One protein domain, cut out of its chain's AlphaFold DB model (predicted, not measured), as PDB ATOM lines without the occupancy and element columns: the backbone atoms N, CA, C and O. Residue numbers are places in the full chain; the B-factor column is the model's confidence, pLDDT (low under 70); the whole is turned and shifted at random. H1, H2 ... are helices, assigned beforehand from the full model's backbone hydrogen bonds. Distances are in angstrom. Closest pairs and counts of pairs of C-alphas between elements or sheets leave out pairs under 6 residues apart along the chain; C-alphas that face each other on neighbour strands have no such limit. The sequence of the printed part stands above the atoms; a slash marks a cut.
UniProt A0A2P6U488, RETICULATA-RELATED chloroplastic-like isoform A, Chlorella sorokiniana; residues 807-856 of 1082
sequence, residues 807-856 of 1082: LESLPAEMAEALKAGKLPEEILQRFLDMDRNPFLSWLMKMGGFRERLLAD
ATOM      1  N   LEU A 807      -4.998 -19.469 -37.880       66.44
ATOM      2  CA  LEU A 807      -6.399 -19.230 -38.248       66.44
ATOM      3  C   LEU A 807      -6.770 -19.902 -39.586       66.44
ATOM      4  O   LEU A 807      -7.847 -20.474 -39.708       66.44
ATOM      5  N   GLU A 808      -5.824 -19.938 -40.528       68.00
ATOM      6  CA  GLU A 808      -5.938 -20.604 -41.838       68.00
ATOM      7  C   GLU A 808      -5.962 -22.149 -41.770       68.00
ATOM      8  O   GLU A 808      -6.128 -22.805 -42.793       68.00
ATOM      9  N   SER A 809      -5.769 -22.751 -40.587       74.06
ATOM     10  CA  SER A 809      -5.952 -24.199 -40.376       74.06
ATOM     11  C   SER A 809      -7.371 -24.573 -39.933       74.06
ATOM     12  O   SER A 809      -7.714 -25.755 -39.913       74.06
ATOM     13  N   LEU A 810      -8.217 -23.585 -39.615       79.94
ATOM     14  CA  LEU A 810      -9.648 -23.804 -39.437       79.94
ATOM     15  C   LEU A 810     -10.343 -23.854 -40.811       79.94
ATOM     16  O   LEU A 810     -10.014 -23.053 -41.688       79.94
ATOM     17  N   PRO A 811     -11.364 -24.712 -41.004       82.62
ATOM     18  CA  PRO A 811     -12.266 -24.620 -42.149       82.62
ATOM     19  C   PRO A 811     -12.829 -23.200 -42.304       82.62
ATOM     20  O   PRO A 811     -13.225 -22.593 -41.306       82.62
ATOM     21  N   ALA A 812     -12.905 -22.694 -43.539       79.75
ATOM     22  CA  ALA A 812     -13.175 -21.281 -43.838       79.75
ATOM     23  C   ALA A 812     -14.381 -20.690 -43.081       79.75
ATOM     24  O   ALA A 812     -14.267 -19.618 -42.497       79.75
ATOM     25  N   GLU A 813     -15.495 -21.421 -42.992       79.25
ATOM     26  CA  GLU A 813     -16.709 -20.996 -42.273       79.25
ATOM     27  C   GLU A 813     -16.499 -20.820 -40.757       79.25
ATOM     28  O   GLU A 813     -17.140 -19.977 -40.137       79.25
ATOM     29  N   MET A 814     -15.602 -21.599 -40.136       78.88
ATOM     30  CA  MET A 814     -15.226 -21.417 -38.728       78.88
ATOM     31  C   MET A 814     -14.183 -20.315 -38.557       78.88
ATOM     32  O   MET A 814     -14.259 -19.579 -37.577       78.88
ATOM     33  N   ALA A 815     -13.261 -20.142 -39.508       81.25
ATOM     34  CA  ALA A 815     -12.374 -18.980 -39.522       81.25
ATOM     35  C   ALA A 815     -13.176 -17.669 -39.658       81.25
ATOM     36  O   ALA A 815     -12.878 -16.693 -38.975       81.25
ATOM     37  N   GLU A 816     -14.223 -17.653 -40.486       80.69
ATOM     38  CA  GLU A 816     -15.156 -16.535 -40.643       80.69
ATOM     39  C   GLU A 816     -16.025 -16.332 -39.394       80.69
ATOM     40  O   GLU A 816     -16.066 -15.226 -38.857       80.69
ATOM     41  N   ALA A 817     -16.657 -17.387 -38.865       79.88
ATOM     42  CA  ALA A 817     -17.451 -17.295 -37.637       79.88
ATOM     43  C   ALA A 817     -16.620 -16.815 -36.433       79.88
ATOM     44  O   ALA A 817     -17.133 -16.074 -35.595       79.88
ATOM     45  N   LEU A 818     -15.334 -17.179 -36.366       82.56
ATOM     46  CA  LEU A 818     -14.403 -16.699 -35.344       82.56
ATOM     47  C   LEU A 818     -13.987 -15.236 -35.577       82.56
ATOM     48  O   LEU A 818     -14.042 -14.448 -34.636       82.56
ATOM     49  N   LYS A 819     -13.669 -14.836 -36.820       80.50
ATOM     50  CA  LYS A 819     -13.444 -13.420 -37.199       80.50
ATOM     51  C   LYS A 819     -14.661 -12.539 -36.874       80.50
ATOM     52  O   LYS A 819     -14.494 -11.392 -36.478       80.50
ATOM     53  N   ALA A 820     -15.871 -13.082 -37.004       79.06
ATOM     54  CA  ALA A 820     -17.133 -12.408 -36.707       79.06
ATOM     55  C   ALA A 820     -17.562 -12.467 -35.223       79.06
ATOM     56  O   ALA A 820     -18.633 -11.959 -34.898       79.06
ATOM     57  N   GLY A 821     -16.792 -13.112 -34.335       76.50
ATOM     58  CA  GLY A 821     -17.143 -13.271 -32.914       76.50
ATOM     59  C   GLY A 821     -18.379 -14.148 -32.642       76.50
ATOM     60  O   GLY A 821     -18.970 -14.060 -31.571       76.50
ATOM     61  N   LYS A 822     -18.794 -14.975 -33.611       77.25
ATOM     62  CA  LYS A 822     -20.003 -15.826 -33.565       77.25
ATOM     63  C   LYS A 822     -19.723 -17.281 -33.166       77.25
ATOM     64  O   LYS A 822     -20.668 -18.038 -32.949       77.25
ATOM     65  N   LEU A 823     -18.454 -17.690 -33.109       79.75
ATOM     66  CA  LEU A 823     -18.035 -19.043 -32.736       79.75
ATOM     67  C   LEU A 823     -17.818 -19.138 -31.208       79.75
ATOM     68  O   LEU A 823     -16.935 -18.442 -30.706       79.75
ATOM     69  N   PRO A 824     -18.566 -19.982 -30.467       83.00
ATOM     70  CA  PRO A 824     -18.328 -20.200 -29.039       83.00
ATOM     71  C   PRO A 824     -16.963 -20.844 -28.784       83.00
ATOM     72  O   PRO A 824     -16.508 -21.686 -29.568       83.00
ATOM     73  N   GLU A 825     -16.328 -20.486 -27.668       81.62
ATOM     74  CA  GLU A 825     -14.996 -20.985 -27.314       81.62
ATOM     75  C   GLU A 825     -14.997 -22.514 -27.154       81.62
ATOM     76  O   GLU A 825     -14.089 -23.194 -27.622       81.62
ATOM     77  N   GLU A 826     -16.069 -23.076 -26.597       83.50
ATOM     78  CA  GLU A 826     -16.245 -24.511 -26.374       83.50
ATOM     79  C   GLU A 826     -16.300 -25.295 -27.691       83.50
ATOM     80  O   GLU A 826     -15.824 -26.427 -27.761       83.50
ATOM     81  N   ILE A 827     -16.857 -24.706 -28.755       84.94
ATOM     82  CA  ILE A 827     -16.894 -25.326 -30.087       84.94
ATOM     83  C   ILE A 827     -15.503 -25.292 -30.731       84.94
ATOM     84  O   ILE A 827     -15.086 -26.278 -31.340       84.94
ATOM     85  N   LEU A 828     -14.760 -24.195 -30.556       84.56
ATOM     86  CA  LEU A 828     -13.384 -24.076 -31.037       84.56
ATOM     87  C   LEU A 828     -12.439 -25.041 -30.298       84.56
ATOM     88  O   LEU A 828     -11.642 -25.722 -30.944       84.56
ATOM     89  N   GLN A 829     -12.569 -25.168 -28.973       85.69
ATOM     90  CA  GLN A 829     -11.837 -26.155 -28.171       85.69
ATOM     91  C   GLN A 829     -12.164 -27.589 -28.624       85.69
ATOM     92  O   GLN A 829     -11.250 -28.340 -28.958       85.69
ATOM     93  N   ARG A 830     -13.455 -27.946 -28.758       85.75
ATOM     94  CA  ARG A 830     -13.899 -29.256 -29.287       85.75
ATOM     95  C   ARG A 830     -13.304 -29.566 -30.661       85.75
ATOM     96  O   ARG A 830     -12.875 -30.697 -30.887       85.75
ATOM     97  N   PHE A 831     -13.273 -28.588 -31.571       86.81
ATOM     98  CA  PHE A 831     -12.643 -28.754 -32.881       86.81
ATOM     99  C   PHE A 831     -11.157 -29.093 -32.730       86.81
ATOM    100  O   PHE A 831     -10.708 -30.114 -33.240       86.81
ATOM    101  N   LEU A 832     -10.399 -28.283 -31.986       87.38
ATOM    102  CA  LEU A 832      -8.956 -28.476 -31.817       87.38
ATOM    103  C   LEU A 832      -8.601 -29.774 -31.077       87.38
ATOM    104  O   LEU A 832      -7.579 -30.380 -31.395       87.38
ATOM    105  N   ASP A 833      -9.437 -30.218 -30.134       86.44
ATOM    106  CA  ASP A 833      -9.288 -31.495 -29.433       86.44
ATOM    107  C   ASP A 833      -9.495 -32.693 -30.373       86.44
ATOM    108  O   ASP A 833      -8.673 -33.613 -30.394       86.44
ATOM    109  N   MET A 834     -10.553 -32.678 -31.192       85.81
ATOM    110  CA  MET A 834     -10.809 -33.736 -32.180       85.81
ATOM    111  C   MET A 834      -9.780 -33.729 -33.316       85.81
ATOM    112  O   MET A 834      -9.368 -34.793 -33.775       85.81
ATOM    113  N   ASP A 835      -9.286 -32.554 -33.706       85.56
ATOM    114  CA  ASP A 835      -8.237 -32.367 -34.715       85.56
ATOM    115  C   ASP A 835      -6.819 -32.743 -34.213       85.56
ATOM    116  O   ASP A 835      -5.830 -32.533 -34.920       85.56
ATOM    117  N   ARG A 836      -6.693 -33.319 -33.002       86.12
ATOM    118  CA  ARG A 836      -5.489 -34.064 -32.570       86.12
ATOM    119  C   ARG A 836      -5.503 -35.533 -33.001       86.12
ATOM    120  O   ARG A 836      -4.447 -36.154 -33.062       86.12
ATOM    121  N   ASN A 837      -6.674 -36.108 -33.283       87.88
ATOM    122  CA  ASN A 837      -6.805 -37.490 -33.744       87.88
ATOM    123  C   ASN A 837      -6.865 -37.500 -35.285       87.88
ATOM    124  O   ASN A 837      -7.803 -36.926 -35.837       87.88
ATOM    125  N   PRO A 838      -5.938 -38.165 -36.003       87.38
ATOM    126  CA  PRO A 838      -5.890 -38.110 -37.467       87.38
ATOM    127  C   PRO A 838      -7.156 -38.660 -38.143       87.38
ATOM    128  O   PRO A 838      -7.559 -38.149 -39.187       87.38
ATOM    129  N   PHE A 839      -7.832 -39.642 -37.534       88.50
ATOM    130  CA  PHE A 839      -9.098 -40.169 -38.049       88.50
ATOM    131  C   PHE A 839     -10.236 -39.149 -37.913       88.50
ATOM    132  O   PHE A 839     -10.973 -38.928 -38.871       88.50
ATOM    133  N   LEU A 840     -10.359 -38.481 -36.759       87.31
ATOM    134  CA  LEU A 840     -11.388 -37.453 -36.549       87.31
ATOM    135  C   LEU A 840     -11.075 -36.161 -37.318       87.31
ATOM    136  O   LEU A 840     -11.992 -35.562 -37.867       87.31
ATOM    137  N   SER A 841      -9.801 -35.779 -37.439       86.50
ATOM    138  CA  SER A 841      -9.331 -34.693 -38.311       86.50
ATOM    139  C   SER A 841      -9.744 -34.929 -39.767       86.50
ATOM    140  O   SER A 841     -10.334 -34.054 -40.399       86.50
ATOM    141  N   TRP A 842      -9.516 -36.139 -40.298       90.50
ATOM    142  CA  TRP A 842     -10.006 -36.529 -41.621       90.50
ATOM    143  C   TRP A 842     -11.538 -36.483 -41.703       90.50
ATOM    144  O   TRP A 842     -12.080 -35.890 -42.635       90.50
ATOM    145  N   LEU A 843     -12.241 -37.023 -40.703       87.00
ATOM    146  CA  LEU A 843     -13.707 -37.047 -40.668       87.00
ATOM    147  C   LEU A 843     -14.320 -35.633 -40.641       87.00
ATOM    148  O   LEU A 843     -15.319 -35.380 -41.309       87.00
ATOM    149  N   MET A 844     -13.694 -34.684 -39.935       86.31
ATOM    150  CA  MET A 844     -14.114 -33.278 -39.868       86.31
ATOM    151  C   MET A 844     -13.847 -32.473 -41.150       86.31
ATOM    152  O   MET A 844     -14.320 -31.340 -41.256       86.31
ATOM    153  N   LYS A 845     -13.161 -33.037 -42.154       85.50
ATOM    154  CA  LYS A 845     -13.108 -32.445 -43.504       85.50
ATOM    155  C   LYS A 845     -14.437 -32.621 -44.252       85.50
ATOM    156  O   LYS A 845     -14.726 -31.851 -45.161       85.50
ATOM    157  N   MET A 846     -15.275 -33.578 -43.843       84.19
ATOM    158  CA  MET A 846     -16.641 -33.734 -44.350       84.19
ATOM    159  C   MET A 846     -17.615 -32.879 -43.527       84.19
ATOM    160  O   MET A 846     -17.832 -33.141 -42.342       84.19
ATOM    161  N   GLY A 847     -18.249 -31.888 -44.163       80.56
ATOM    162  CA  GLY A 847     -19.129 -30.914 -43.497       80.56
ATOM    163  C   GLY A 847     -20.198 -31.549 -42.598       80.56
ATOM    164  O   GLY A 847     -20.274 -31.229 -41.414       80.56
ATOM    165  N   GLY A 848     -20.946 -32.532 -43.111       80.81
ATOM    166  CA  GLY A 848     -22.015 -33.199 -42.355       80.81
ATOM    167  C   GLY A 848     -21.549 -33.997 -41.126       80.81
ATOM    168  O   GLY A 848     -22.331 -34.150 -40.185       80.81
ATOM    169  N   PHE A 849     -20.297 -34.479 -41.105       85.19
ATOM    170  CA  PHE A 849     -19.687 -35.129 -39.934       85.19
ATOM    171  C   PHE A 849     -19.166 -34.091 -38.939       85.19
ATOM    172  O   PHE A 849     -19.432 -34.202 -37.746       85.19
ATOM    173  N   ARG A 850     -18.471 -33.061 -39.435       86.88
ATOM    174  CA  ARG A 850     -17.962 -31.918 -38.661       86.88
ATOM    175  C   ARG A 850     -19.069 -31.255 -37.836       86.88
ATOM    176  O   ARG A 850     -18.917 -31.086 -36.633       86.88
ATOM    177  N   GLU A 851     -20.207 -30.949 -38.454       86.19
ATOM    178  CA  GLU A 851     -21.354 -30.321 -37.778       86.19
ATOM    179  C   GLU A 851     -21.953 -31.202 -36.670       86.19
ATOM    180  O   GLU A 851     -22.386 -30.679 -35.642       86.19
ATOM    181  N   ARG A 852     -21.956 -32.530 -36.855       87.69
ATOM    182  CA  ARG A 852     -22.452 -33.503 -35.865       87.69
ATOM    183  C   ARG A 852     -21.478 -33.701 -34.714       87.69
ATOM    184  O   ARG A 852     -21.889 -33.634 -33.564       87.69
ATOM    185  N   LEU A 853     -20.192 -33.879 -35.013       87.06
ATOM    186  CA  LEU A 853     -19.126 -34.031 -34.019       87.06
ATOM    187  C   LEU A 853     -18.999 -32.809 -33.098       87.06
ATOM    188  O   LEU A 853     -18.799 -32.961 -31.895       87.06
ATOM    189  N   LEU A 854     -19.126 -31.595 -33.643       86.00
ATOM    190  CA  LEU A 854     -19.030 -30.363 -32.853       86.00
ATOM    191  C   LEU A 854     -20.236 -30.166 -31.923       86.00
ATOM    192  O   LEU A 854     -20.064 -29.705 -30.791       86.00
ATOM    193  N   ALA A 855     -21.437 -30.554 -32.365       84.38
ATOM    194  CA  ALA A 855     -22.634 -30.558 -31.528       84.38
ATOM    195  C   ALA A 855     -22.595 -31.674 -30.463       84.38
ATOM    196  O   ALA A 855     -22.837 -31.416 -29.283       84.38
ATOM    197  N   ASP A 856     -22.251 -32.894 -30.881       82.88
ATOM    198  CA  ASP A 856     -22.255 -34.128 -30.098       82.88
ATOM    199  C   ASP A 856     -20.905 -34.866 -30.225       82.88
ATOM    200  O   ASP A 856     -20.740 -35.717 -31.104       82.88
TER     201      ASP A 856
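AT A GLANCE: This is residues 807 to 856 of the 1082 residues of the protein "RETICULATA-RELATED chloroplastic-like isoform A" of Chlorella sorokiniana (UniProt A0A2P6U488). Helices H2, H3 and H4 make a triangle, H4 folding back through H3 to meet H2, while H1 is set off beyond the first end of H2. The printed part has 50 residues with four named helices, H1 to H4 in chain order, and no named strand: all helix. It is compact, with a radius of gyration of the C-alphas of 10.2 A and spans of 29 by 21 by 19 A.

HOW THE PARTS SIT: H2, residues 825 to 834, touches H4, residues 847 to 855, at a steep tilt of 63 degrees, opposite ways; their closest C-alphas, of Ile 827 and Leu 854, are 6.1 A apart. H3, residues 838 to 843, is close but not clearly touching to H2, with closest C-alphas Met 834 and Leu 840 at 5.8 A, and to H4, with Leu 843 and Phe 849 at 6.3 A. H1, residues 812 to 819, and H2 are near each other, with 6 pairs of C-alphas within 10 A; H1 is apart from H3 and H4. In H1, H2 and H3 every O i to N i+4 pair is within hydrogen-bond range, in H4 4 of 5.

IN THESE COORDINATES: H2 is 14.3 A long, from C-alpha 825 at (-14.996, -20.985, -27.314); H4, 12.5 A, ends at C-alpha 855 (-22.634, -30.558, -31.528). H1 measures 10.3 A and H3 8.5 A.

THE WHOLE: The farthest C-alphas, of Ala 820 and Phe 839, are 28.9 A apart. The printed part has no cut, and its three links are tight. Residues 807 to 808 have pLDDT under 70.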